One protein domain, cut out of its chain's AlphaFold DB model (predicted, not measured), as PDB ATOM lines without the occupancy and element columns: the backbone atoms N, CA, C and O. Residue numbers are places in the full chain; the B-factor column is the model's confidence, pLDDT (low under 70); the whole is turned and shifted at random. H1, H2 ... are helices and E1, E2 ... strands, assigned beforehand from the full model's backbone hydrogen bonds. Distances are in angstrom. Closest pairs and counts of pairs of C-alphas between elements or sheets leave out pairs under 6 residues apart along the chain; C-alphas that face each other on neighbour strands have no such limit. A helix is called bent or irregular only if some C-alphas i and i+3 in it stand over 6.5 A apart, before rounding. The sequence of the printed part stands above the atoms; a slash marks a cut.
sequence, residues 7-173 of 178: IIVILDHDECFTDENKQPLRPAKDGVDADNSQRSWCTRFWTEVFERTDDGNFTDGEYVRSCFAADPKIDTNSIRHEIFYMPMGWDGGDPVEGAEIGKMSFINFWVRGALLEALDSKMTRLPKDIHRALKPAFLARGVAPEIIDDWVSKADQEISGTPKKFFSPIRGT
ATOM      1  N   ILE A   7     -58.738 -32.438 -12.440       94.19
ATOM      2  CA  ILE A   7     -57.400 -32.531 -13.039       94.19
ATOM      3  C   ILE A   7     -56.347 -32.262 -11.961       94.19
ATOM      4  O   ILE A   7     -56.478 -31.323 -11.175       94.19
ATOM      5  N   ILE A   8     -55.309 -33.091 -11.926       93.38
ATOM      6  CA  ILE A   8     -54.086 -32.857 -11.160       93.38
ATOM      7  C   ILE A   8     -53.017 -32.431 -12.160       93.38
ATOM      8  O   ILE A   8     -52.823 -33.108 -13.168       93.38
ATOM      9  N   VAL A   9     -52.351 -31.311 -11.884       93.06
ATOM     10  CA  VAL A   9     -51.263 -30.762 -12.699       93.06
ATOM     11  C   VAL A   9     -50.038 -30.621 -11.808       93.06
ATOM     12  O   VAL A   9     -50.132 -30.044 -10.725       93.06
ATOM     13  N   ILE A  10     -48.909 -31.151 -12.264       91.00
ATOM     14  CA  ILE A  10     -47.595 -30.981 -11.650       91.00
ATOM     15  C   ILE A  10     -46.706 -30.300 -12.684       91.00
ATOM     16  O   ILE A  10     -46.601 -30.778 -13.815       91.00
ATOM     17  N   LEU A  11     -46.110 -29.176 -12.293       88.06
ATOM     18  CA  LEU A  11     -45.093 -28.462 -13.054       88.06
ATOM     19  C   LEU A  11     -43.821 -28.479 -12.219       88.06
ATOM     20  O   LEU A  11     -43.866 -28.051 -11.066       88.06
ATOM     21  N   ASP A  12     -42.730 -28.975 -12.789       82.31
ATOM     22  CA  ASP A  12     -41.443 -29.030 -12.101       82.31
ATOM     23  C   ASP A  12     -40.291 -28.655 -13.033       82.31
ATOM     24  O   ASP A  12     -40.398 -28.805 -14.253       82.31
ATOM     25  N   HIS A  13     -39.206 -28.145 -12.462       79.94
ATOM     26  CA  HIS A  13     -37.998 -27.834 -13.214       79.94
ATOM     27  C   HIS A  13     -37.184 -29.094 -13.447       79.94
ATOM     28  O   HIS A  13     -37.146 -29.992 -12.614       79.94
ATOM     29  N   ASP A  14     -36.512 -29.141 -14.589       77.75
ATOM     30  CA  ASP A  14     -35.498 -30.156 -14.814       77.75
ATOM     31  C   ASP A  14     -34.152 -29.724 -14.219       77.75
ATOM     32  O   ASP A  14     -33.821 -28.536 -14.181       77.75
ATOM     33  N   GLU A  15     -33.347 -30.695 -13.797       77.56
ATOM     34  CA  GLU A  15     -32.039 -30.457 -13.163       77.56
ATOM     35  C   GLU A  15     -30.935 -30.135 -14.193       77.56
ATOM     36  O   GLU A  15     -29.771 -29.917 -13.848       77.56
ATOM     37  N   CYS A  16     -31.297 -30.099 -15.479       84.31
ATOM     38  CA  CYS A  16     -30.407 -29.901 -16.613       84.31
ATOM     39  C   CYS A  16     -30.936 -28.797 -17.538       84.31
ATOM     40  O   CYS A  16     -32.107 -28.787 -17.923       84.31
ATOM     41  N   PHE A  17     -30.054 -27.873 -17.919       88.44
ATOM     42  CA  PHE A  17     -30.349 -26.844 -18.916       88.44
ATOM     43  C   PHE A  17     -30.232 -27.405 -20.334       88.44
ATOM     44  O   PHE A  17     -29.517 -28.377 -20.587       88.44
ATOM     45  N   THR A  18     -30.894 -26.754 -21.287       90.06
ATOM     46  CA  THR A  18     -30.745 -27.064 -22.713       90.06
ATOM     47  C   THR A  18     -30.169 -25.891 -23.487       90.06
ATOM     48  O   THR A  18     -30.323 -24.738 -23.081       90.06
ATOM     49  N   ASP A  19     -29.542 -26.179 -24.622       90.62
ATOM     50  CA  ASP A  19     -29.080 -25.169 -25.573       90.62
ATOM     51  C   ASP A  19     -30.246 -24.504 -26.333       90.62
ATOM     52  O   ASP A  19     -31.424 -24.822 -26.134       90.62
ATOM     53  N   GLU A  20     -29.920 -23.580 -27.238       90.19
ATOM     54  CA  GLU A  20     -30.894 -22.890 -28.095       90.19
ATOM     55  C   GLU A  20     -31.696 -23.828 -29.017       90.19
ATOM     56  O   GLU A  20     -32.810 -23.495 -29.422       90.19
ATOM     57  N   ASN A  21     -31.172 -25.023 -29.297       90.50
ATOM     58  CA  ASN A  21     -31.824 -26.072 -30.080       90.50
ATOM     59  C   ASN A  21     -32.608 -27.057 -29.197       90.50
ATOM     60  O   ASN A  21     -33.044 -28.110 -29.679       90.50
ATOM     61  N   LYS A  22     -32.799 -26.724 -27.911       89.25
ATOM     62  CA  LYS A  22     -33.474 -27.550 -26.897       89.25
ATOM     63  C   LYS A  22     -32.774 -28.893 -26.687       89.25
ATOM     64  O   LYS A  22     -33.399 -29.862 -26.259       89.25
ATOM     65  N   GLN A  23     -31.480 -28.953 -26.998       89.56
ATOM     66  CA  GLN A  23     -30.657 -30.116 -26.739       89.56
ATOM     67  C   GLN A  23     -30.086 -30.071 -25.319       89.56
ATOM     68  O   GLN A  23     -29.643 -29.019 -24.859       89.56
ATOM     69  N   PRO A  24     -30.073 -31.211 -24.623       87.75
ATOM     70  CA  PRO A  24     -29.507 -31.357 -23.284       87.75
ATOM     71  C   PRO A  24     -28.056 -30.905 -23.168       87.75
ATOM     72  O   PRO A  24     -27.211 -31.345 -23.949       87.75
ATOM     73  N   LEU A  25     -27.734 -30.125 -22.137       88.94
ATOM     74  CA  LEU A  25     -26.356 -29.748 -21.841       88.94
ATOM     75  C   LEU A  25     -25.830 -30.515 -20.646       88.94
ATOM     76  O   LEU A  25     -26.248 -30.299 -19.512       88.94
ATOM     77  N   ARG A  26     -24.849 -31.374 -20.907       90.38
ATOM     78  CA  ARG A  26     -24.254 -32.220 -19.873       90.38
ATOM     79  C   ARG A  26     -23.522 -31.390 -18.812       90.38
ATOM     80  O   ARG A  26     -23.067 -30.284 -19.116       90.38
ATOM     81  N   PRO A  27     -23.319 -31.929 -17.599       91.31
ATOM     82  CA  PRO A  27     -22.530 -31.274 -16.563       91.31
ATOM     83  C   PRO A  27     -21.130 -30.916 -17.072       91.31
ATOM     84  O   PRO A  27     -20.435 -31.763 -17.640       91.31
ATOM     85  N   ALA A  28     -20.701 -29.672 -16.883       93.12
ATOM     86  CA  ALA A  28     -19.321 -29.268 -17.126       93.12
ATOM     87  C   ALA A  28     -18.316 -30.068 -16.282       93.12
ATOM     88  O   ALA A  28     -18.622 -30.569 -15.194       93.12
ATOM     89  N   LYS A  29     -17.100 -30.185 -16.809       92.25
ATOM     90  CA  LYS A  29     -15.983 -30.898 -16.190       92.25
ATOM     91  C   LYS A  29     -14.860 -29.938 -15.832       92.25
ATOM     92  O   LYS A  29     -14.592 -28.978 -16.556       92.25
ATOM     93  N   ASP A  30     -14.197 -30.251 -14.729       89.44
ATOM     94  CA  ASP A  30     -12.998 -29.561 -14.274       89.44
ATOM     95  C   ASP A  30     -11.777 -29.961 -15.119       89.44
ATOM     96  O   ASP A  30     -11.750 -31.029 -15.736       89.44
ATOM     97  N   GLY A  31     -10.750 -29.111 -15.113       87.50
ATOM     98  CA  GLY A  31      -9.500 -29.331 -15.843       87.50
ATOM     99  C   GLY A  31      -9.371 -28.483 -17.107       87.50
ATOM    100  O   GLY A  31     -10.353 -28.146 -17.764       87.50
ATOM    101  N   VAL A  32      -8.131 -28.121 -17.438       80.56
ATOM    102  CA  VAL A  32      -7.813 -27.245 -18.580       80.56
ATOM    103  C   VAL A  32      -8.090 -27.935 -19.920       80.56
ATOM    104  O   VAL A  32      -8.496 -27.280 -20.872       80.56
ATOM    105  N   ASP A  33      -7.946 -29.260 -19.965       87.69
ATOM    106  CA  ASP A  33      -8.172 -30.070 -21.168       87.69
ATOM    107  C   ASP A  33      -9.639 -30.512 -21.333       87.69
ATOM    108  O   ASP A  33      -9.973 -31.267 -22.249       87.69
ATOM    109  N   ALA A  34     -10.533 -30.092 -20.432       88.75
ATOM    110  CA  ALA A  34     -11.938 -30.466 -20.492       88.75
ATOM    111  C   ALA A  34     -12.674 -29.693 -21.596       88.75
ATOM    112  O   ALA A  34     -12.849 -28.476 -21.518       88.75
ATOM    113  N   ASP A  35     -13.190 -30.416 -22.593       89.38
ATOM    114  CA  ASP A  35     -14.108 -29.838 -23.575       89.38
ATOM    115  C   ASP A  35     -15.487 -29.587 -22.942       89.38
ATOM    116  O   ASP A  35     -16.270 -30.509 -22.686       89.38
ATOM    117  N   ASN A  36     -15.770 -28.307 -22.699       90.00
ATOM    118  CA  ASN A  36     -17.030 -27.809 -22.155       90.00
ATOM    119  C   ASN A  36     -17.888 -27.068 -23.206       90.00
ATOM    120  O   ASN A  36     -18.833 -26.354 -22.856       90.00
ATOM    121  N   SER A  37     -17.595 -27.226 -24.501       86.50
ATOM    122  CA  SER A  37     -18.341 -26.564 -25.585       86.50
ATOM    123  C   SER A  37     -19.828 -26.946 -25.601       86.50
ATOM    124  O   SER A  37     -20.681 -26.073 -25.743       86.50
ATOM    125  N   GLN A  38     -20.138 -28.221 -25.348       87.50
ATOM    126  CA  GLN A  38     -21.495 -28.793 -25.274       87.50
ATOM    127  C   GLN A  38     -21.902 -29.174 -23.838       87.50
ATOM    128  O   GLN A  38     -22.702 -30.082 -23.609       87.50
ATOM    129  N   ARG A  39     -21.291 -28.521 -22.844       90.69
ATOM    130  CA  ARG A  39     -21.558 -28.738 -21.416       90.69
ATOM    131  C   ARG A  39     -21.960 -27.431 -20.745       90.69
ATOM    132  O   ARG A  39     -21.719 -26.364 -21.307       90.69
ATOM    133  N   SER A  40     -22.563 -27.524 -19.566       89.94
ATOM    134  CA  SER A  40     -23.003 -26.371 -18.783       89.94
ATOM    135  C   SER A  40     -22.502 -26.444 -17.345       89.94
ATOM    136  O   SER A  40     -22.610 -27.477 -16.673       89.94
ATOM    137  N   TRP A  41     -21.968 -25.322 -16.869       89.81
ATOM    138  CA  TRP A  41     -21.627 -25.130 -15.461       89.81
ATOM    139  C   TRP A  41     -22.885 -24.988 -14.607       89.81
ATOM    140  O   TRP A  41     -22.910 -25.496 -13.489       89.81
ATOM    141  N   CYS A  42     -23.959 -24.413 -15.155       86.81
ATOM    142  CA  CYS A  42     -25.269 -24.388 -14.508       86.81
ATOM    143  C   CYS A  42     -25.817 -25.810 -14.295       86.81
ATOM    144  O   CYS A  42     -26.220 -26.145 -13.181       86.81
ATOM    145  N   THR A  43     -25.766 -26.678 -15.317       88.88
ATOM    146  CA  THR A  43     -26.143 -28.096 -15.157       88.88
ATOM    147  C   THR A  43     -25.222 -28.807 -14.164       88.88
ATOM    148  O   THR A  43     -25.705 -29.566 -13.323       88.88
ATOM    149  N   ARG A  44     -23.902 -28.555 -14.207       89.50
ATOM    150  CA  ARG A  44     -22.963 -29.147 -13.234       89.50
ATOM    151  C   ARG A  44     -23.332 -28.784 -11.809       89.50
ATOM    152  O   ARG A  44     -23.365 -29.667 -10.961       89.50
ATOM    153  N   PHE A  45     -23.633 -27.515 -11.564       86.12
ATOM    154  CA  PHE A  45     -24.003 -27.050 -10.240       86.12
ATOM    155  C   PHE A  45     -25.198 -27.840  -9.690       86.12
ATOM    156  O   PHE A  45     -25.101 -28.395  -8.602       86.12
ATOM    157  N   TRP A  46     -26.292 -27.958 -10.448       82.19
ATOM    158  CA  TRP A  46     -27.482 -28.695 -10.002       82.19
ATOM    159  C   TRP A  46     -27.250 -30.196  -9.856       82.19
ATOM    160  O   TRP A  46     -27.669 -30.777  -8.860       82.19
ATOM    161  N   THR A  47     -26.501 -30.798 -10.778       85.69
ATOM    162  CA  THR A  47     -26.080 -32.207 -10.686       85.69
ATOM    163  C   THR A  47     -25.389 -32.481  -9.347       85.69
ATOM    164  O   THR A  47     -25.673 -33.476  -8.686       85.69
ATOM    165  N   GLU A  48     -24.521 -31.565  -8.912       85.38
ATOM    166  CA  GLU A  48     -23.828 -31.671  -7.631       85.38
ATOM    167  C   GLU A  48     -24.766 -31.438  -6.443       85.38
ATOM    168  O   GLU A  48     -24.656 -32.167  -5.457       85.38
ATOM    169  N   VAL A  49     -25.706 -30.483  -6.523       81.25
ATOM    170  CA  VAL A  49     -26.731 -30.252  -5.480       81.25
ATOM    171  C   VAL A  49     -27.523 -31.528  -5.207       81.25
ATOM    172  O   VAL A  49     -27.697 -31.891  -4.046       81.25
ATOM    173  N   PHE A  50     -27.958 -32.212  -6.264       80.31
ATOM    174  CA  PHE A  50     -28.801 -33.406  -6.185       80.31
ATOM    175  C   PHE A  50     -28.020 -34.721  -6.083       80.31
ATOM    176  O   PHE A  50     -28.620 -35.791  -6.091       80.31
ATOM    177  N   GLU A  51     -26.691 -34.661  -5.954       81.75
ATOM    178  CA  GLU A  51     -25.831 -35.846  -5.794       81.75
ATOM    179  C   GLU A  51     -25.961 -36.846  -6.948       81.75
ATOM    180  O   GLU A  51     -25.799 -38.056  -6.770       81.75
ATOM    181  N   ARG A  52     -26.247 -36.349  -8.156       76.88
ATOM    182  CA  ARG A  52     -26.394 -37.222  -9.315       76.88
ATOM    183  C   ARG A  52     -25.053 -37.853  -9.670       76.88
ATOM    184  O   ARG A  52     -24.024 -37.186  -9.761       76.88
ATOM    185  N   THR A  53     -25.089 -39.149  -9.956       74.94
ATOM    186  CA  THR A  53     -23.930 -39.909 -10.449       74.94
ATOM    187  C   THR A  53     -23.965 -40.134 -11.963       74.94
ATOM    188  O   THR A  53     -23.070 -40.781 -12.506       74.94
ATOM    189  N   ASP A  54     -25.013 -39.667 -12.646       76.19
ATOM    190  CA  ASP A  54     -25.153 -39.758 -14.103       76.19
ATOM    191  C   ASP A  54     -24.569 -38.527 -14.830       76.19
ATOM    192  O   ASP A  54     -24.314 -37.489 -14.227       76.19
ATOM    193  N   ASP A  55     -24.317 -38.640 -16.142       76.12
ATOM    194  CA  ASP A  55     -23.774 -37.544 -16.982       76.12
ATOM    195  C   ASP A  55     -24.892 -36.591 -17.468       76.12
ATOM    196  O   ASP A  55     -24.849 -36.119 -18.606       76.12
ATOM    197  N   GLY A  56     -25.896 -36.319 -16.621       63.94
ATOM    198  CA  GLY A  56     -26.990 -35.378 -16.889       63.94
ATOM    199  C   GLY A  56     -28.180 -35.982 -17.631       63.94
ATOM    200  O   GLY A  56     -28.695 -35.367 -18.567       63.94
ATOM    201  N   ASN A  57     -28.606 -37.189 -17.249       67.12
ATOM    202  CA  ASN A  57     -29.832 -37.776 -17.794       67.12
ATOM    203  C   ASN A  57     -31.068 -37.137 -17.144       67.12
ATOM    204  O   ASN A  57     -31.118 -36.959 -15.933       67.12
ATOM    205  N   PHE A  58     -32.102 -36.858 -17.938       63.53
ATOM    206  CA  PHE A  58     -33.369 -36.334 -17.424       63.53
ATOM    207  C   PHE A  58     -34.224 -37.456 -16.843       63.53
ATOM    208  O   PHE A  58     -34.840 -38.208 -17.595       63.53
ATOM    209  N   THR A  59     -34.286 -37.582 -15.522       62.62
ATOM    210  CA  THR A  59     -35.066 -38.663 -14.888       62.62
ATOM    211  C   THR A  59     -36.378 -38.197 -14.274       62.62
ATOM    212  O   THR A  59     -37.314 -38.984 -14.142       62.62
ATOM    213  N   ASP A  60     -36.491 -36.921 -13.917       62.97
ATOM    214  CA  ASP A  60     -37.523 -36.496 -12.964       62.97
ATOM    215  C   ASP A  60     -38.912 -36.401 -13.602       62.97
ATOM    216  O   ASP A  60     -39.918 -36.816 -13.022       62.97
ATOM    217  N   GLY A  61     -38.972 -35.983 -14.868       61.97
ATOM    218  CA  GLY A  61     -40.209 -36.016 -15.648       61.97
ATOM    219  C   GLY A  61     -40.783 -37.416 -15.842       61.97
ATOM    220  O   GLY A  61     -42.003 -37.604 -15.837       61.97
ATOM    221  N   GLU A  62     -39.908 -38.405 -16.014       74.38
ATOM    222  CA  GLU A  62     -40.315 -39.802 -16.151       74.38
ATOM    223  C   GLU A  62     -40.818 -40.352 -14.817       74.38
ATOM    224  O   GLU A  62     -41.809 -41.088 -14.790       74.38
ATOM    225  N   TYR A  63     -40.211 -39.919 -13.709       83.50
ATOM    226  CA  TYR A  63     -40.624 -40.305 -12.369       83.50
ATOM    227  C   TYR A  63     -42.056 -39.858 -12.053       83.50
ATOM    228  O   TYR A  63     -42.895 -40.709 -11.749       83.50
ATOM    229  N   VAL A  64     -42.398 -38.574 -12.220       87.25
ATOM    230  CA  VAL A  64     -43.766 -38.075 -11.950       87.25
ATOM    231  C   VAL A  64     -44.806 -38.810 -12.798       87.25
ATOM    232  O   VAL A  64     -45.859 -39.225 -12.301       87.25
ATOM    233  N   ARG A  65     -44.497 -39.029 -14.080       87.81
ATOM    234  CA  ARG A  65     -45.364 -39.793 -14.981       87.81
ATOM    235  C   ARG A  65     -45.551 -41.233 -14.499       87.81
ATOM    236  O   ARG A  65     -46.670 -41.744 -14.558       87.81
ATOM    237  N   SER A  66     -44.489 -41.879 -14.015       89.81
ATOM    238  CA  SER A  66     -44.556 -43.233 -13.457       89.81
ATOM    239  C   SER A  66     -45.415 -43.291 -12.190       89.81
ATOM    240  O   SER A  66     -46.224 -44.207 -12.048       89.81
ATOM    241  N   CYS A  67     -45.335 -42.272 -11.325       91.75
ATOM    242  CA  CYS A  67     -46.178 -42.169 -10.137       91.75
ATOM    243  C   CYS A  67     -47.659 -42.065 -10.512       91.75
ATOM    244  O   CYS A  67     -48.486 -42.754  -9.923       91.75
ATOM    245  N   PHE A  68     -48.000 -41.255 -11.521       92.94
ATOM    246  CA  PHE A  68     -49.380 -41.161 -12.013       92.94
ATOM    247  C   PHE A  68     -49.869 -42.481 -12.607       92.94
ATOM    248  O   PHE A  68     -51.011 -42.862 -12.379       92.94
ATOM    249  N   ALA A  69     -49.015 -43.186 -13.351       93.69
ATOM    250  CA  ALA A  69     -49.366 -44.468 -13.952       93.69
ATOM    251  C   ALA A  69     -49.575 -45.584 -12.911       93.69
ATOM    252  O   ALA A  69     -50.336 -46.515 -13.164       93.69
ATOM    253  N   ALA A  70     -48.905 -45.494 -11.760       95.56
ATOM    254  CA  ALA A  70     -49.005 -46.466 -10.677       95.56
ATOM    255  C   ALA A  70     -50.158 -46.186  -9.691       95.56
ATOM    256  O   ALA A  70     -50.520 -47.079  -8.923       95.56
ATOM    257  N   ASP A  71     -50.733 -44.977  -9.679       94.38
ATOM    258  CA  ASP A  71     -51.799 -44.611  -8.739       94.38
ATOM    259  C   ASP A  71     -53.180 -45.094  -9.240       94.38
ATOM    260  O   ASP A  71     -53.673 -44.611 -10.264       94.38
ATOM    261  N   PRO A  72     -53.871 -45.991  -8.507       94.81
ATOM    262  CA  PRO A  72     -55.180 -46.514  -8.908       94.81
ATOM    263  C   PRO A  72     -56.306 -45.468  -8.901       94.81
ATOM    264  O   PRO A  72     -57.419 -45.774  -9.323       94.81
ATOM    265  N   LYS A  73     -56.066 -44.252  -8.395       94.62
ATOM    266  CA  LYS A  73     -57.016 -43.127  -8.412       94.62
ATOM    267  C   LYS A  73     -56.833 -42.220  -9.627       94.62
ATOM    268  O   LYS A  73     -57.505 -41.191  -9.706       94.62
ATOM    269  N   ILE A  74     -55.926 -42.548 -10.538       95.81
ATOM    270  CA  ILE A  74     -55.660 -41.773 -11.747       95.81
ATOM    271  C   ILE A  74     -56.216 -42.510 -12.964       95.81
ATOM    272  O   ILE A  74     -56.032 -43.714 -13.126       95.81
ATOM    273  N   ASP A  75     -56.881 -41.772 -13.852       95.12
ATOM    274  CA  ASP A  75     -57.226 -42.275 -15.177       95.12
ATOM    275  C   ASP A  75     -55.951 -42.308 -16.022       95.12
ATOM    276  O   ASP A  75     -55.518 -41.287 -16.568       95.12
ATOM    277  N   THR A  76     -55.339 -43.481 -16.139       94.88
ATOM    278  CA  THR A  76     -54.070 -43.671 -16.853       94.88
ATOM    279  C   THR A  76     -54.133 -43.227 -18.318       94.88
ATOM    280  O   THR A  76     -53.134 -42.754 -18.856       94.88
ATOM    281  N   ASN A  77     -55.306 -43.291 -18.961       95.56
ATOM    282  CA  ASN A  77     -55.486 -42.856 -20.354       95.56
ATOM    283  C   ASN A  77     -55.480 -41.326 -20.502       95.56
ATOM    284  O   ASN A  77     -55.267 -40.785 -21.596       95.56
ATOM    285  N   SER A  78     -55.710 -40.612 -19.401       95.62
ATOM    286  CA  SER A  78     -55.714 -39.153 -19.354       95.62
ATOM    287  C   SER A  78     -54.341 -38.541 -19.080       95.62
ATOM    288  O   SER A  78     -54.207 -37.326 -19.208       95.62
ATOM    289  N   ILE A  79     -53.328 -39.349 -18.742       95.19
ATOM    290  CA  ILE A  79     -51.979 -38.856 -18.456       95.19
ATOM    291  C   ILE A  79     -51.422 -38.157 -19.701       95.19
ATOM    292  O   ILE A  79     -51.427 -38.703 -20.811       95.19
ATOM    293  N   ARG A  80     -50.950 -36.929 -19.520       94.31
ATOM    294  CA  ARG A  80     -50.269 -36.117 -20.529       94.31
ATOM    295  C   ARG A  80     -48.978 -35.566 -19.943       94.31
ATOM    296  O   ARG A  80     -48.879 -35.365 -18.732       94.31
ATOM    297  N   HIS A  81     -48.002 -35.362 -20.817       90.50
ATOM    298  CA  HIS A  81     -46.694 -34.834 -20.467       90.50
ATOM    299  C   HIS A  81     -46.214 -33.889 -21.563       90.50
ATOM    300  O   HIS A  81     -46.324 -34.225 -22.743       90.50
ATOM    301  N   GLU A  82     -45.663 -32.748 -21.170       90.31
ATOM    302  CA  GLU A  82     -45.090 -31.757 -22.075       90.31
ATOM    303  C   GLU A  82     -43.902 -31.058 -21.410       90.31
ATOM    304  O   GLU A  82     -43.852 -30.923 -20.186       90.31
ATOM    305  N   ILE A  83     -42.936 -30.632 -22.225       88.81
ATOM    306  CA  ILE A  83     -41.785 -29.850 -21.776       88.81
ATOM    307  C   ILE A  83     -41.927 -28.441 -22.340       88.81
ATOM    308  O   ILE A  83     -41.948 -28.248 -23.557       88.81
ATOM    309  N   PHE A  84     -41.987 -27.465 -21.445       88.81
ATOM    310  CA  PHE A  84     -41.933 -26.046 -21.757       88.81
ATOM    311  C   PHE A  84     -40.495 -25.557 -21.593       88.81
ATOM    312  O   PHE A  84     -39.788 -25.986 -20.688       88.81
ATOM    313  N   TYR A  85     -40.052 -24.659 -22.467       89.31
ATOM    314  CA  TYR A  85     -38.675 -24.170 -22.471       89.31
ATOM    315  C   TYR A  85     -38.668 -22.694 -22.113       89.31
ATOM    316  O   TYR A  85     -39.131 -21.858 -22.887       89.31
ATOM    317  N   MET A  86     -38.153 -22.384 -20.929       89.38
ATOM    318  CA  MET A  86     -38.115 -21.028 -20.401       89.38
ATOM    319  C   MET A  86     -36.744 -20.403 -20.689       89.38
ATOM    320  O   MET A  86     -35.738 -20.944 -20.220       89.38
ATOM    321  N   PRO A  87     -36.651 -19.329 -21.496       90.31
ATOM    322  CA  PRO A  87     -35.360 -18.750 -21.846       90.31
ATOM    323  C   PRO A  87     -34.696 -18.128 -20.617       90.31
ATOM    324  O   PRO A  87     -35.367 -17.593 -19.739       90.31
ATOM    325  N   MET A  88     -33.368 -18.189 -20.555       86.62
ATOM    326  CA  MET A  88     -32.582 -17.686 -19.425       86.62
ATOM    327  C   MET A  88     -31.716 -16.505 -19.859       86.62
ATOM    328  O   MET A  88     -30.665 -16.701 -20.461       86.62
ATOM    329  N   GLY A  89     -32.163 -15.277 -19.582       82.69
ATOM    330  CA  GLY A  89     -31.393 -14.061 -19.878       82.69
ATOM    331  C   GLY A  89     -31.403 -13.609 -21.346       82.69
ATOM    332  O   GLY A  89     -30.647 -12.713 -21.708       82.69
ATOM    333  N   TRP A  90     -32.255 -14.193 -22.196       87.94
ATOM    334  CA  TRP A  90     -32.419 -13.827 -23.612       87.94
ATOM    335  C   TRP A  90     -33.873 -14.006 -24.071       87.94
ATOM    336  O   TRP A  90     -34.700 -14.497 -23.311       87.94
ATOM    337  N   ASP A  91     -34.201 -13.608 -25.299       88.62
ATOM    338  CA  ASP A  91     -35.585 -13.586 -25.795       88.62
ATOM    339  C   ASP A  91     -36.177 -14.956 -26.165       88.62
ATOM    340  O   ASP A  91     -37.382 -15.061 -26.354       88.62
ATOM    341  N   GLY A  92     -35.374 -16.018 -26.260       88.12
ATOM    342  CA  GLY A  92     -35.850 -17.353 -26.629       88.12
ATOM    343  C   GLY A  92     -36.144 -17.554 -28.120       88.12
ATOM    344  O   GLY A  92     -36.816 -18.526 -28.463       88.12
ATOM    345  N   GLY A  93     -35.663 -16.676 -29.010       85.31
ATOM    346  CA  GLY A  93     -35.927 -16.762 -30.455       85.31
ATOM    347  C   GLY A  93     -37.244 -16.104 -30.891       85.31
ATOM    348  O   GLY A  93     -37.746 -16.407 -31.970       85.31
ATOM    349  N   ASP A  94     -37.752 -15.207 -30.044       70.75
ATOM    350  CA  ASP A  94     -38.899 -14.301 -30.219       70.75
ATOM    351  C   ASP A  94     -40.330 -14.906 -30.189       70.75
ATOM    352  O   ASP A  94     -41.122 -14.744 -31.122       70.75
ATOM    353  N   PRO A  95     -40.720 -15.598 -29.098       72.69
ATOM    354  CA  PRO A  95     -42.114 -15.731 -28.685       72.69
ATOM    355  C   PRO A  95     -42.661 -14.409 -28.104       72.69
ATOM    356  O   PRO A  95     -41.908 -13.543 -27.661       72.69
ATOM    357  N   VAL A  96     -43.991 -14.276 -28.030       84.06
ATOM    358  CA  VAL A  96     -44.662 -13.146 -27.353       84.06
ATOM    359  C   VAL A  96     -44.080 -12.961 -25.943       84.06
ATOM    360  O   VAL A  96     -44.049 -13.911 -25.167       84.06
ATOM    361  N   GLU A  97     -43.609 -11.748 -25.633       87.19
ATOM    362  CA  GLU A  97     -42.978 -11.372 -24.351       87.19
ATOM    363  C   GLU A  97     -41.666 -12.113 -24.010       87.19
ATOM    364  O   GLU A  97     -41.197 -12.049 -22.873       87.19
ATOM    365  N   GLY A  98     -41.016 -12.758 -24.985       86.69
ATOM    366  CA  GLY A  98     -39.817 -13.576 -24.772       86.69
ATOM    367  C   GLY A  98     -38.680 -12.866 -24.033       86.69
ATOM    368  O   GLY A  98     -38.094 -13.432 -23.112       86.69
ATOM    369  N   ALA A  99     -38.408 -11.599 -24.362       87.50
ATOM    370  CA  ALA A  99     -37.384 -10.802 -23.681       87.50
ATOM    371  C   ALA A  99     -37.692 -10.568 -22.187       87.50
ATOM    372  O   ALA A  99     -36.792 -10.657 -21.348       87.50
ATOM    373  N   GLU A 100     -38.956 -10.302 -21.840       88.25
ATOM    374  CA  GLU A 100     -39.360 -10.094 -20.445       88.25
ATOM    375  C   GLU A 100     -39.351 -11.422 -19.681       88.25
ATOM    376  O   GLU A 100     -38.819 -11.488 -18.572       88.25
ATOM    377  N   ILE A 101     -39.832 -12.507 -20.301       87.88
ATOM    378  CA  ILE A 101     -39.744 -13.861 -19.738       87.88
ATOM    379  C   ILE A 101     -38.279 -14.223 -19.475       87.88
ATOM    380  O   ILE A 101     -37.949 -14.650 -18.371       87.88
ATOM    381  N   GLY A 102     -37.381 -14.003 -20.437       87.50
ATOM    382  CA  GLY A 102     -35.954 -14.290 -20.304       87.50
ATOM    383  C   GLY A 102     -35.299 -13.571 -19.134       87.50
ATOM    384  O   GLY A 102     -34.585 -14.175 -18.327       87.50
ATOM    385  N   LYS A 103     -35.591 -12.275 -19.008       84.38
ATOM    386  CA  LYS A 103     -35.123 -11.432 -17.908       84.38
ATOM    387  C   LYS A 103     -35.680 -11.892 -16.559       84.38
ATOM    388  O   LYS A 103     -34.912 -12.052 -15.611       84.38
ATOM    389  N   MET A 104     -36.990 -12.129 -16.460       82.81
ATOM    390  CA  MET A 104     -37.621 -12.599 -15.222       82.81
ATOM    391  C   MET A 104     -37.086 -13.964 -14.792       82.81
ATOM    392  O   MET A 104     -36.852 -14.184 -13.608       82.81
ATOM    393  N   SER A 105     -36.858 -14.863 -15.744       81.81
ATOM    394  CA  SER A 105     -36.342 -16.208 -15.485       81.81
ATOM    395  C   SER A 105     -34.934 -16.149 -14.913       81.81
ATOM    396  O   SER A 105     -34.672 -16.739 -13.868       81.81
ATOM    397  N   PHE A 106     -34.056 -15.346 -15.520       79.75
ATOM    398  CA  PHE A 106     -32.721 -15.073 -14.989       79.75
ATOM    399  C   PHE A 106     -32.771 -14.503 -13.563       79.75
ATOM    400  O   PHE A 106     -32.067 -14.978 -12.674       79.75
ATOM    401  N   ILE A 107     -33.654 -13.538 -13.297       74.75
ATOM    402  CA  ILE A 107     -33.804 -12.957 -11.956       74.75
ATOM    403  C   ILE A 107     -34.309 -13.993 -10.940       74.75
ATOM    404  O   ILE A 107     -33.765 -14.089  -9.841       74.75
ATOM    405  N   ASN A 108     -35.337 -14.768 -11.289       71.38
ATOM    406  CA  ASN A 108     -35.981 -15.706 -10.369       71.38
ATOM    407  C   ASN A 108     -35.105 -16.918 -10.050       71.38
ATOM    408  O   ASN A 108     -35.064 -17.343  -8.895       71.38
ATOM    409  N   PHE A 109     -34.419 -17.465 -11.055       69.38
ATOM    410  CA  PHE A 109     -33.599 -18.666 -10.894       69.38
ATOM    411  C   PHE A 109     -32.181 -18.360 -10.446       69.38
ATOM    412  O   PHE A 109     -31.603 -19.158  -9.715       69.38
ATOM    413  N   TRP A 110     -31.626 -17.230 -10.876       69.25
ATOM    414  CA  TRP A 110     -30.191 -17.008 -10.792       69.25
ATOM    415  C   TRP A 110     -29.821 -15.824  -9.902       69.25
ATOM    416  O   TRP A 110     -29.002 -15.968  -9.003       69.25
ATOM    417  N   VAL A 111     -30.465 -14.671 -10.092       63.12
ATOM    418  CA  VAL A 111     -30.028 -13.380  -9.522       63.12
ATOM    419  C   VAL A 111     -30.998 -12.840  -8.473       63.12
ATOM    420  O   VAL A 111     -31.271 -11.642  -8.401       63.12
ATOM    421  N   ARG A 112     -31.557 -13.698  -7.617       53.25
ATOM    422  CA  ARG A 112     -32.578 -13.275  -6.638       53.25
ATOM    423  C   ARG A 112     -32.109 -12.137  -5.700       53.25
ATOM    424  O   ARG A 112     -32.932 -11.540  -5.010       53.25
ATOM    425  N   GLY A 113     -30.825 -11.774  -5.724       49.09
ATOM    426  CA  GLY A 113     -30.200 -10.714  -4.949       49.09
ATOM    427  C   GLY A 113     -30.185  -9.341  -5.615       49.09
ATOM    428  O   GLY A 113     -30.339  -8.352  -4.903       49.09
ATOM    429  N   ALA A 114     -30.056  -9.231  -6.944       45.16
ATOM    430  CA  ALA A 114     -29.896  -7.907  -7.571       45.16
ATOM    431  C   ALA A 114     -31.218  -7.126  -7.682       45.16
ATOM    432  O   ALA A 114     -31.219  -5.901  -7.574       45.16
ATOM    433  N   LEU A 115     -32.363  -7.810  -7.833       44.94
ATOM    434  CA  LEU A 115     -33.672  -7.139  -7.796       44.94
ATOM    435  C   LEU A 115     -33.994  -6.619  -6.382       44.94
ATOM    436  O   LEU A 115     -34.589  -5.554  -6.236       44.94
ATOM    437  N   LEU A 116     -33.556  -7.333  -5.341       48.06
ATOM    438  CA  LEU A 116     -33.699  -6.886  -3.954       48.06
ATOM    439  C   LEU A 116     -32.781  -5.695  -3.632       48.06
ATOM    440  O   LEU A 116     -33.193  -4.835  -2.864       48.06
ATOM    441  N   GLU A 117     -31.606  -5.565  -4.258       47.41
ATOM    442  CA  GLU A 117     -30.747  -4.372  -4.111       47.41
ATOM    443  C   GLU A 117     -31.384  -3.097  -4.683       47.41
ATOM    444  O   GLU A 117     -31.231  -2.021  -4.102       47.41
ATOM    445  N   ALA A 118     -32.141  -3.208  -5.779       50.84
ATOM    446  CA  ALA A 118     -32.878  -2.080  -6.348       50.84
ATOM    447  C   ALA A 118     -34.106  -1.673  -5.510       50.84
ATOM    448  O   ALA A 118     -34.564  -0.533  -5.611       50.84
ATOM    449  N   LEU A 119     -34.646  -2.592  -4.699       50.41
ATOM    450  CA  LEU A 119     -35.901  -2.406  -3.967       50.41
ATOM    451  C   LEU A 119     -35.725  -2.203  -2.454       50.41
ATOM    452  O   LEU A 119     -36.598  -1.595  -1.836       50.41
ATOM    453  N   ASP A 120     -34.622  -2.647  -1.845       50.16
ATOM    454  CA  ASP A 120     -34.376  -2.464  -0.413       50.16
ATOM    455  C   ASP A 120     -32.877  -2.387  -0.055       50.16
ATOM    456  O   ASP A 120     -32.158  -3.382   0.031       50.16
ATOM    457  N   SER A 121     -32.411  -1.173   0.250       53.25
ATOM    458  CA  SER A 121     -31.034  -0.892   0.693       53.25
ATOM    459  C   SER A 121     -30.677  -1.437   2.090       53.25
ATOM    460  O   SER A 121     -29.532  -1.291   2.523       53.25
ATOM    461  N   LYS A 122     -31.622  -2.042   2.831       51.84
ATOM    462  CA  LYS A 122     -31.439  -2.412   4.250       51.84
ATOM    463  C   LYS A 122     -31.390  -3.916   4.535       51.84
ATOM    464  O   LYS A 122     -31.086  -4.299   5.667       51.84
ATOM    465  N   MET A 123     -31.615  -4.783   3.548       45.25
ATOM    466  CA  MET A 123     -31.745  -6.230   3.765       45.25
ATOM    467  C   MET A 123     -30.447  -6.992   3.418       45.25
ATOM    468  O   MET A 123     -30.333  -7.678   2.411       45.25
ATOM    469  N   THR A 124     -29.424  -6.874   4.270       48.53
ATOM    470  CA  THR A 124     -28.049  -7.368   4.014       48.53
ATOM    471  C   THR A 124     -27.765  -8.822   4.426       48.53
ATOM    472  O   THR A 124     -26.600  -9.215   4.478       48.53
ATOM    473  N   ARG A 125     -28.776  -9.640   4.763       47.44
ATOM    474  CA  ARG A 125     -28.547 -10.904   5.506       47.44
ATOM    475  C   ARG A 125     -29.115 -12.197   4.910       47.44
ATOM    476  O   ARG A 125     -28.938 -13.241   5.528       47.44
ATOM    477  N   LEU A 126     -29.754 -12.169   3.743       45.84
ATOM    478  CA  LEU A 126     -30.145 -13.398   3.037       45.84
ATOM    479  C   LEU A 126     -29.120 -13.714   1.940       45.84
ATOM    480  O   LEU A 126     -28.649 -12.775   1.292       45.84
ATOM    481  N   PRO A 127     -28.736 -14.992   1.732       48.38
ATOM    482  CA  PRO A 127     -27.862 -15.364   0.629       48.38
ATOM    483  C   PRO A 127     -28.479 -14.862  -0.671       48.38
ATOM    484  O   PRO A 127     -29.618 -15.194  -0.997       48.38
ATOM    485  N   LYS A 128     -27.728 -13.991  -1.342       54.12
ATOM    486  CA  LYS A 128     -28.232 -13.147  -2.419       54.12
ATOM    487  C   LYS A 128     -28.670 -13.970  -3.630       54.12
ATOM    488  O   LYS A 128     -29.651 -13.610  -4.240       54.12
ATOM    489  N   ASP A 129     -28.095 -15.141  -3.880       65.50
ATOM    490  CA  ASP A 129     -28.433 -15.972  -5.044       65.50
ATOM    491  C   ASP A 129     -28.559 -17.444  -4.621       65.50
ATOM    492  O   ASP A 129     -27.910 -17.858  -3.650       65.50
ATOM    493  N   ILE A 130     -29.380 -18.244  -5.318       68.00
ATOM    494  CA  ILE A 130     -29.705 -19.631  -4.911       68.00
ATOM    495  C   ILE A 130     -28.444 -20.489  -4.736       68.00
ATOM    496  O   ILE A 130     -28.334 -21.270  -3.795       68.00
ATOM    497  N   HIS A 131     -27.425 -20.245  -5.558       69.00
ATOM    498  CA  HIS A 131     -26.148 -20.949  -5.499       69.00
ATOM    499  C   HIS A 131     -25.356 -20.644  -4.223       69.00
ATOM    500  O   HIS A 131     -24.790 -21.539  -3.595       69.00
ATOM    501  N   ARG A 132     -25.381 -19.385  -3.767       71.56
ATOM    502  CA  ARG A 132     -24.753 -18.977  -2.501       71.56
ATOM    503  C   ARG A 132     -25.524 -19.508  -1.297       71.56
ATOM    504  O   ARG A 132     -24.907 -19.811  -0.279       71.56
ATOM    505  N   ALA A 133     -26.845 -19.665  -1.417       74.19
ATOM    506  CA  ALA A 133     -27.662 -20.319  -0.394       74.19
ATOM    507  C   ALA A 133     -27.314 -21.808  -0.231       74.19
ATOM    508  O   ALA A 133     -27.439 -22.343   0.866       74.19
ATOM    509  N   LEU A 134     -26.842 -22.455  -1.301       79.06
ATOM    510  CA  LEU A 134     -26.474 -23.873  -1.319       79.06
ATOM    511  C   LEU A 134     -25.012 -24.131  -0.918       79.06
ATOM    512  O   LEU A 134     -24.656 -25.264  -0.598       79.06
ATOM    513  N   LYS A 135     -24.173 -23.087  -0.827       83.06
ATOM    514  CA  LYS A 135     -22.770 -23.191  -0.382       83.06
ATOM    515  C   LYS A 135     -22.593 -23.968   0.937       83.06
ATOM    516  O   LYS A 135     -21.712 -24.823   0.977       83.06
ATOM    517  N   PRO A 136     -23.404 -23.769   1.999       83.88
ATOM    518  CA  PRO A 136     -23.279 -24.558   3.225       83.88
ATOM    519  C   PRO A 136     -23.469 -26.067   3.021       83.88
ATOM    520  O   PRO A 136     -22.774 -26.846   3.668       83.88
ATOM    521  N   ALA A 137     -24.364 -26.484   2.118       83.50
ATOM    522  CA  ALA A 137     -24.584 -27.899   1.820       83.50
ATOM    523  C   ALA A 137     -23.354 -28.526   1.141       83.50
ATOM    524  O   ALA A 137     -22.921 -29.612   1.520       83.50
ATOM    525  N   PHE A 138     -22.725 -27.801   0.212       85.69
ATOM    526  CA  PHE A 138     -21.474 -28.232  -0.417       85.69
ATOM    527  C   PHE A 138     -20.301 -28.304   0.560       85.69
ATOM    528  O   PHE A 138     -19.547 -29.276   0.551       85.69
ATOM    529  N   LEU A 139     -20.173 -27.310   1.444       88.88
ATOM    530  CA  LEU A 139     -19.140 -27.307   2.481       88.88
ATOM    531  C   LEU A 139     -19.316 -28.481   3.453       88.88
ATOM    532  O   LEU A 139     -18.339 -29.140   3.796       88.88
ATOM    533  N   ALA A 140     -20.555 -28.785   3.857       87.25
ATOM    534  CA  ALA A 140     -20.858 -29.938   4.705       87.25
ATOM    535  C   ALA A 140     -20.484 -31.279   4.045       87.25
ATOM    536  O   ALA A 140     -20.176 -32.243   4.741       87.25
ATOM    537  N   ARG A 141     -20.463 -31.321   2.708       86.50
ATOM    538  CA  ARG A 141     -20.031 -32.472   1.901       86.50
ATOM    539  C   ARG A 141     -18.527 -32.501   1.611       86.50
ATOM    540  O   ARG A 141     -18.056 -33.427   0.960       86.50
ATOM    541  N   GLY A 142     -17.769 -31.521   2.101       89.75
ATOM    542  CA  GLY A 142     -16.316 -31.466   1.944       89.75
ATOM    543  C   GLY A 142     -15.836 -30.890   0.612       89.75
ATOM    544  O   GLY A 142     -14.652 -31.011   0.302       89.75
ATOM    545  N   VAL A 143     -16.710 -30.248  -0.171       89.44
ATOM    546  CA  VAL A 143     -16.277 -29.499  -1.358       89.44
ATOM    547  C   VAL A 143     -15.541 -28.241  -0.898       89.44
ATOM    548  O   VAL A 143     -16.043 -27.488  -0.062       89.44
ATOM    549  N   ALA A 144     -14.343 -28.014  -1.434       92.50
ATOM    550  CA  ALA A 144     -13.531 -26.866  -1.058       92.50
ATOM    551  C   ALA A 144     -14.217 -25.539  -1.457       92.50
ATOM    552  O   ALA A 144     -14.777 -25.451  -2.554       92.50
ATOM    553  N   PRO A 145     -14.191 -24.499  -0.598       89.88
ATOM    554  CA  PRO A 145     -14.886 -23.235  -0.855       89.88
ATOM    555  C   PRO A 145     -14.467 -22.576  -2.171       89.88
ATOM    556  O   PRO A 145     -15.325 -22.051  -2.876       89.88
ATOM    557  N   GLU A 146     -13.185 -22.646  -2.522       91.69
ATOM    558  CA  GLU A 146     -12.633 -22.114  -3.765       91.69
ATOM    559  C   GLU A 146     -13.172 -22.817  -5.017       91.69
ATOM    560  O   GLU A 146     -13.357 -22.167  -6.041       91.69
ATOM    561  N   ILE A 147     -13.488 -24.114  -4.931       90.62
ATOM    562  CA  ILE A 147     -14.095 -24.874  -6.033       90.62
ATOM    563  C   ILE A 147     -15.550 -24.439  -6.216       90.62
ATOM    564  O   ILE A 147     -15.989 -24.196  -7.336       90.62
ATOM    565  N   ILE A 148     -16.289 -24.288  -5.112       87.88
ATOM    566  CA  ILE A 148     -17.681 -23.821  -5.153       87.88
ATOM    567  C   ILE A 148     -17.742 -22.419  -5.769       87.88
ATOM    568  O   ILE A 148     -18.564 -22.165  -6.646       87.88
ATOM    569  N   ASP A 149     -16.868 -21.512  -5.327       87.69
ATOM    570  CA  ASP A 149     -16.832 -20.135  -5.824       87.69
ATOM    571  C   ASP A 149     -16.430 -20.071  -7.310       87.69
ATOM    572  O   ASP A 149     -17.000 -19.280  -8.066       87.69
ATOM    573  N   ASP A 150     -15.514 -20.935  -7.755       89.38
ATOM    574  CA  ASP A 150     -15.144 -21.079  -9.168       89.38
ATOM    575  C   ASP A 150     -16.313 -21.590 -10.028       89.38
ATOM    576  O   ASP A 150     -16.622 -20.999 -11.066       89.38
ATOM    577  N   TRP A 151     -17.028 -22.628  -9.581       89.56
ATOM    578  CA  TRP A 151     -18.211 -23.140 -10.283       89.56
ATOM    579  C   TRP A 151     -19.315 -22.090 -10.405       89.56
ATOM    580  O   TRP A 151     -19.877 -21.924 -11.488       89.56
ATOM    581  N   VAL A 152     -19.599 -21.355  -9.325       85.00
ATOM    582  CA  VAL A 152     -20.589 -20.267  -9.338       85.00
ATOM    583  C   VAL A 152     -20.175 -19.174 -10.318       85.00
ATOM    584  O   VAL A 152     -20.982 -18.782 -11.148       85.00
ATOM    585  N   SER A 153     -18.914 -18.737 -10.291       85.25
ATOM    586  CA  SER A 153     -18.403 -17.713 -11.215       85.25
ATOM    587  C   SER A 153     -18.540 -18.128 -12.685       85.25
ATOM    588  O   SER A 153     -18.973 -17.339 -13.528       85.25
ATOM    589  N   LYS A 154     -18.212 -19.383 -13.012       88.00
ATOM    590  CA  LYS A 154     -18.345 -19.912 -14.378       88.00
ATOM    591  C   LYS A 154     -19.803 -20.014 -14.817       88.00
ATOM    592  O   LYS A 154     -20.116 -19.712 -15.966       88.00
ATOM    593  N   ALA A 155     -20.687 -20.409 -13.908       85.75
ATOM    594  CA  ALA A 155     -22.111 -20.496 -14.178       85.75
ATOM    595  C   ALA A 155     -22.765 -19.098 -14.313       85.75
ATOM    596  O   ALA A 155     -23.544 -18.883 -15.237       85.75
ATOM    597  N   ASP A 156     -22.357 -18.116 -13.497       80.38
ATOM    598  CA  ASP A 156     -22.751 -16.701 -13.620       80.38
ATOM    599  C   ASP A 156     -22.380 -16.136 -15.002       80.38
ATOM    600  O   ASP A 156     -23.199 -15.502 -15.672       80.38
ATOM    601  N   GLN A 157     -21.144 -16.381 -15.452       80.44
ATOM    602  CA  GLN A 157     -20.686 -15.965 -16.780       80.44
ATOM    603  C   GLN A 157     -21.507 -16.627 -17.881       80.44
ATOM    604  O   GLN A 157     -21.933 -15.957 -18.821       80.44
ATOM    605  N   GLU A 158     -21.746 -17.930 -17.751       82.12
ATOM    606  CA  GLU A 158     -22.513 -18.716 -18.705       82.12
ATOM    607  C   GLU A 158     -23.932 -18.149 -18.883       82.12
ATOM    608  O   GLU A 158     -24.324 -17.810 -20.000       82.12
ATOM    609  N   ILE A 159     -24.674 -17.945 -17.795       75.56
ATOM    610  CA  ILE A 159     -26.096 -17.581 -17.848       75.56
ATOM    611  C   ILE A 159     -26.377 -16.087 -18.062       75.56
ATOM    612  O   ILE A 159     -27.513 -15.701 -18.325       75.56
ATOM    613  N   SER A 160     -25.343 -15.240 -18.022       69.38
ATOM    614  CA  SER A 160     -25.435 -13.810 -18.367       69.38
ATOM    615  C   SER A 160     -25.816 -13.547 -19.836       69.38
ATOM    616  O   SER A 160     -25.945 -12.397 -20.258       69.38
ATOM    617  N   GLY A 161     -25.986 -14.608 -20.633       60.12
ATOM    618  CA  GLY A 161     -26.498 -14.574 -22.002       60.12
ATOM    619  C   GLY A 161     -25.454 -14.207 -23.059       60.12
ATOM    620  O   GLY A 161     -25.753 -14.238 -24.250       60.12
ATOM    621  N   THR A 162     -24.225 -13.865 -22.658       61.59
ATOM    622  CA  THR A 162     -23.169 -13.426 -23.588       61.59
ATOM    623  C   THR A 162     -22.357 -14.577 -24.207       61.59
ATOM    624  O   THR A 162     -21.984 -14.449 -25.373       61.59
ATOM    625  N   PRO A 163     -22.089 -15.706 -23.512       67.00
ATOM    626  CA  PRO A 163     -21.360 -16.829 -24.116       67.00
ATOM    627  C   PRO A 163     -22.256 -17.856 -24.820       67.00
ATOM    628  O   PRO A 163     -21.838 -18.456 -25.808       67.00
ATOM    629  N   LYS A 164     -23.460 -18.108 -24.292       76.69
ATOM    630  CA  LYS A 164     -24.354 -19.190 -24.727       76.69
ATOM    631  C   LYS A 164     -25.808 -18.847 -24.384       76.69
ATOM    632  O   LYS A 164     -26.083 -18.153 -23.407       76.69
ATOM    633  N   LYS A 165     -26.733 -19.353 -25.196       87.88
ATOM    634  CA  LYS A 165     -28.182 -19.200 -25.027       87.88
ATOM    635  C   LYS A 165     -28.764 -20.480 -24.447       87.88
ATOM    636  O   LYS A 165     -28.545 -21.555 -25.003       87.88
ATOM    637  N   PHE A 166     -29.514 -20.352 -23.355       87.81
ATOM    638  CA  PHE A 166     -30.050 -21.499 -22.624       87.81
ATOM    639  C   PHE A 166     -31.548 -21.417 -22.418       87.81
ATOM    640  O   PHE A 166     -32.107 -20.331 -22.239       87.81
ATOM    641  N   PHE A 167     -32.166 -22.587 -22.334       89.88
ATOM    642  CA  PHE A 167     -33.477 -22.743 -21.729       89.88
ATOM    643  C   PHE A 167     -33.364 -23.546 -20.431       89.88
ATOM    644  O   PHE A 167     -32.596 -24.504 -20.346       89.88
ATOM    645  N   SER A 168     -34.160 -23.163 -19.432       88.50
ATOM    646  CA  SER A 168     -34.525 -24.030 -18.311       88.50
ATOM    647  C   SER A 168     -35.780 -24.815 -18.716       88.50
ATOM    648  O   SER A 168     -36.813 -24.193 -19.000       88.50
ATOM    649  N   PRO A 169     -35.720 -26.153 -18.806       88.50
ATOM    650  CA  PRO A 169     -36.894 -26.961 -19.101       88.50
ATOM    651  C   PRO A 169     -37.827 -27.029 -17.885       88.50
ATOM    652  O   PRO A 169     -37.392 -27.278 -16.761       88.50
ATOM    653  N   ILE A 170     -39.121 -26.844 -18.131       88.00
ATOM    654  CA  ILE A 170     -40.203 -27.022 -17.163       88.00
ATOM    655  C   ILE A 170     -41.069 -28.169 -17.656       88.00
ATOM    656  O   ILE A 170     -41.646 -28.113 -18.742       88.00
ATOM    657  N   ARG A 171     -41.187 -29.218 -16.855       87.25
ATOM    658  CA  ARG A 171     -41.970 -30.401 -17.181       87.25
ATOM    659  C   ARG A 171     -43.361 -30.299 -16.597       87.25
ATOM    660  O   ARG A 171     -43.535 -30.275 -15.384       87.25
ATOM    661  N   GLY A 172     -44.357 -30.301 -17.471       91.12
ATOM    662  CA  GLY A 172     -45.753 -30.447 -17.099       91.12
ATOM    663  C   GLY A 172     -46.193 -31.892 -17.209       91.12
ATOM    664  O   GLY A 172     -46.119 -32.479 -18.283       91.12
ATOM    665  N   THR A 173     -46.702 -32.453 -16.116       93.00
ATOM    666  CA  THR A 173     -47.427 -33.726 -16.123       93.00
ATOM    667  C   THR A 173     -48.808 -33.512 -15.530       93.00
ATOM    668  O   THR A 173     -48.943 -32.987 -14.424       93.00
TER     669      THR A 173
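What this domain is: This is residues 7 to 173 of the 178 residues of an uncharacterized protein of Sistotremastrum niveocremeum HHB9708 (UniProt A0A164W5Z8). A narrow, twisted sheet of three strands, E1, E3 and E2, extends from a cluster of three helices, H1, H5 and H6. H2 covers part of one face of the sheet, H3 sits beside E2, and H4 lies farther out. The printed part has 167 residues, with six named helices and three named strands, in the order E1 H1 H2 E2 H3 H4 H5 H6 E3; the class is mixed, the sheet antiparallel. It is compact, with a radius of gyration of the C-alphas of 17.5 A and spans of 49 by 36 by 33 A.

How they stand to each other: E1, residues 7 to 13, is the antiparallel neighbour of E3, residues 166 to 173, with N 10 and O 173 2.8 A apart. E3 pairs likewise with E2, residues 80 to 88, with N 84 and O 170 2.8 A apart. H2, residues 60 to 70, is on the sheet at a height of 9.5 A, making two layers, helix on one face; its closest C-alpha pair with E3 is Gly 61 and Arg 171, 6.1 A. E1, H1 at residues 41 to 49, H2 and E2 form a split strand-helix-strand unit, with E3 between its strands and a right-handed crossover. H3, residues 98 to 109, stands only just at the sheet's level, height 3.8 A; the C-alphas of Pro 87 and Gly 102, closest to each other, are 4.8 A apart. H4, residues 114 to 119, is close to H3 but not clearly touching, the closest C-alphas, of Ile 107 and Leu 115, being 7.2 A apart. H5, residues 130 to 140, and H6, residues 145 to 159, form a hairpin at a shallow tilt of 25 degrees, closest at the C-alphas of Leu 139 and Pro 145, 6.8 A. H1 touches H6 at a steep tilt of 45 degrees, opposite ways, closest at the C-alphas of Trp 41 and Ala 155, 4.8 A. Every O i to N i+4 pair is within hydrogen-bond range in H1, H2, H3, H4 and H6, and 5 of 7 in H5.

Where its parts are: E1 begins at C-alpha 7, (-57.400, -32.531, -13.039), and E3 ends at C-alpha 173, (-47.427, -33.726, -16.123). E2 is 25.6 A long, E3 22.2 A, H6 21.1 A and E1 20.0 A. H5 is irregular: C-alphas 133 and 136 are 7.1 A apart.

The domain as a whole: The C-alphas of Asn 77 and Lys 122, the two farthest apart, are 53.1 A apart. The printed part has no cut, and the link from E1 to H1, 27 residues, is long. The model's confidence is under 70 at residues 56 to 61, 109 to 131 and 160 to 163.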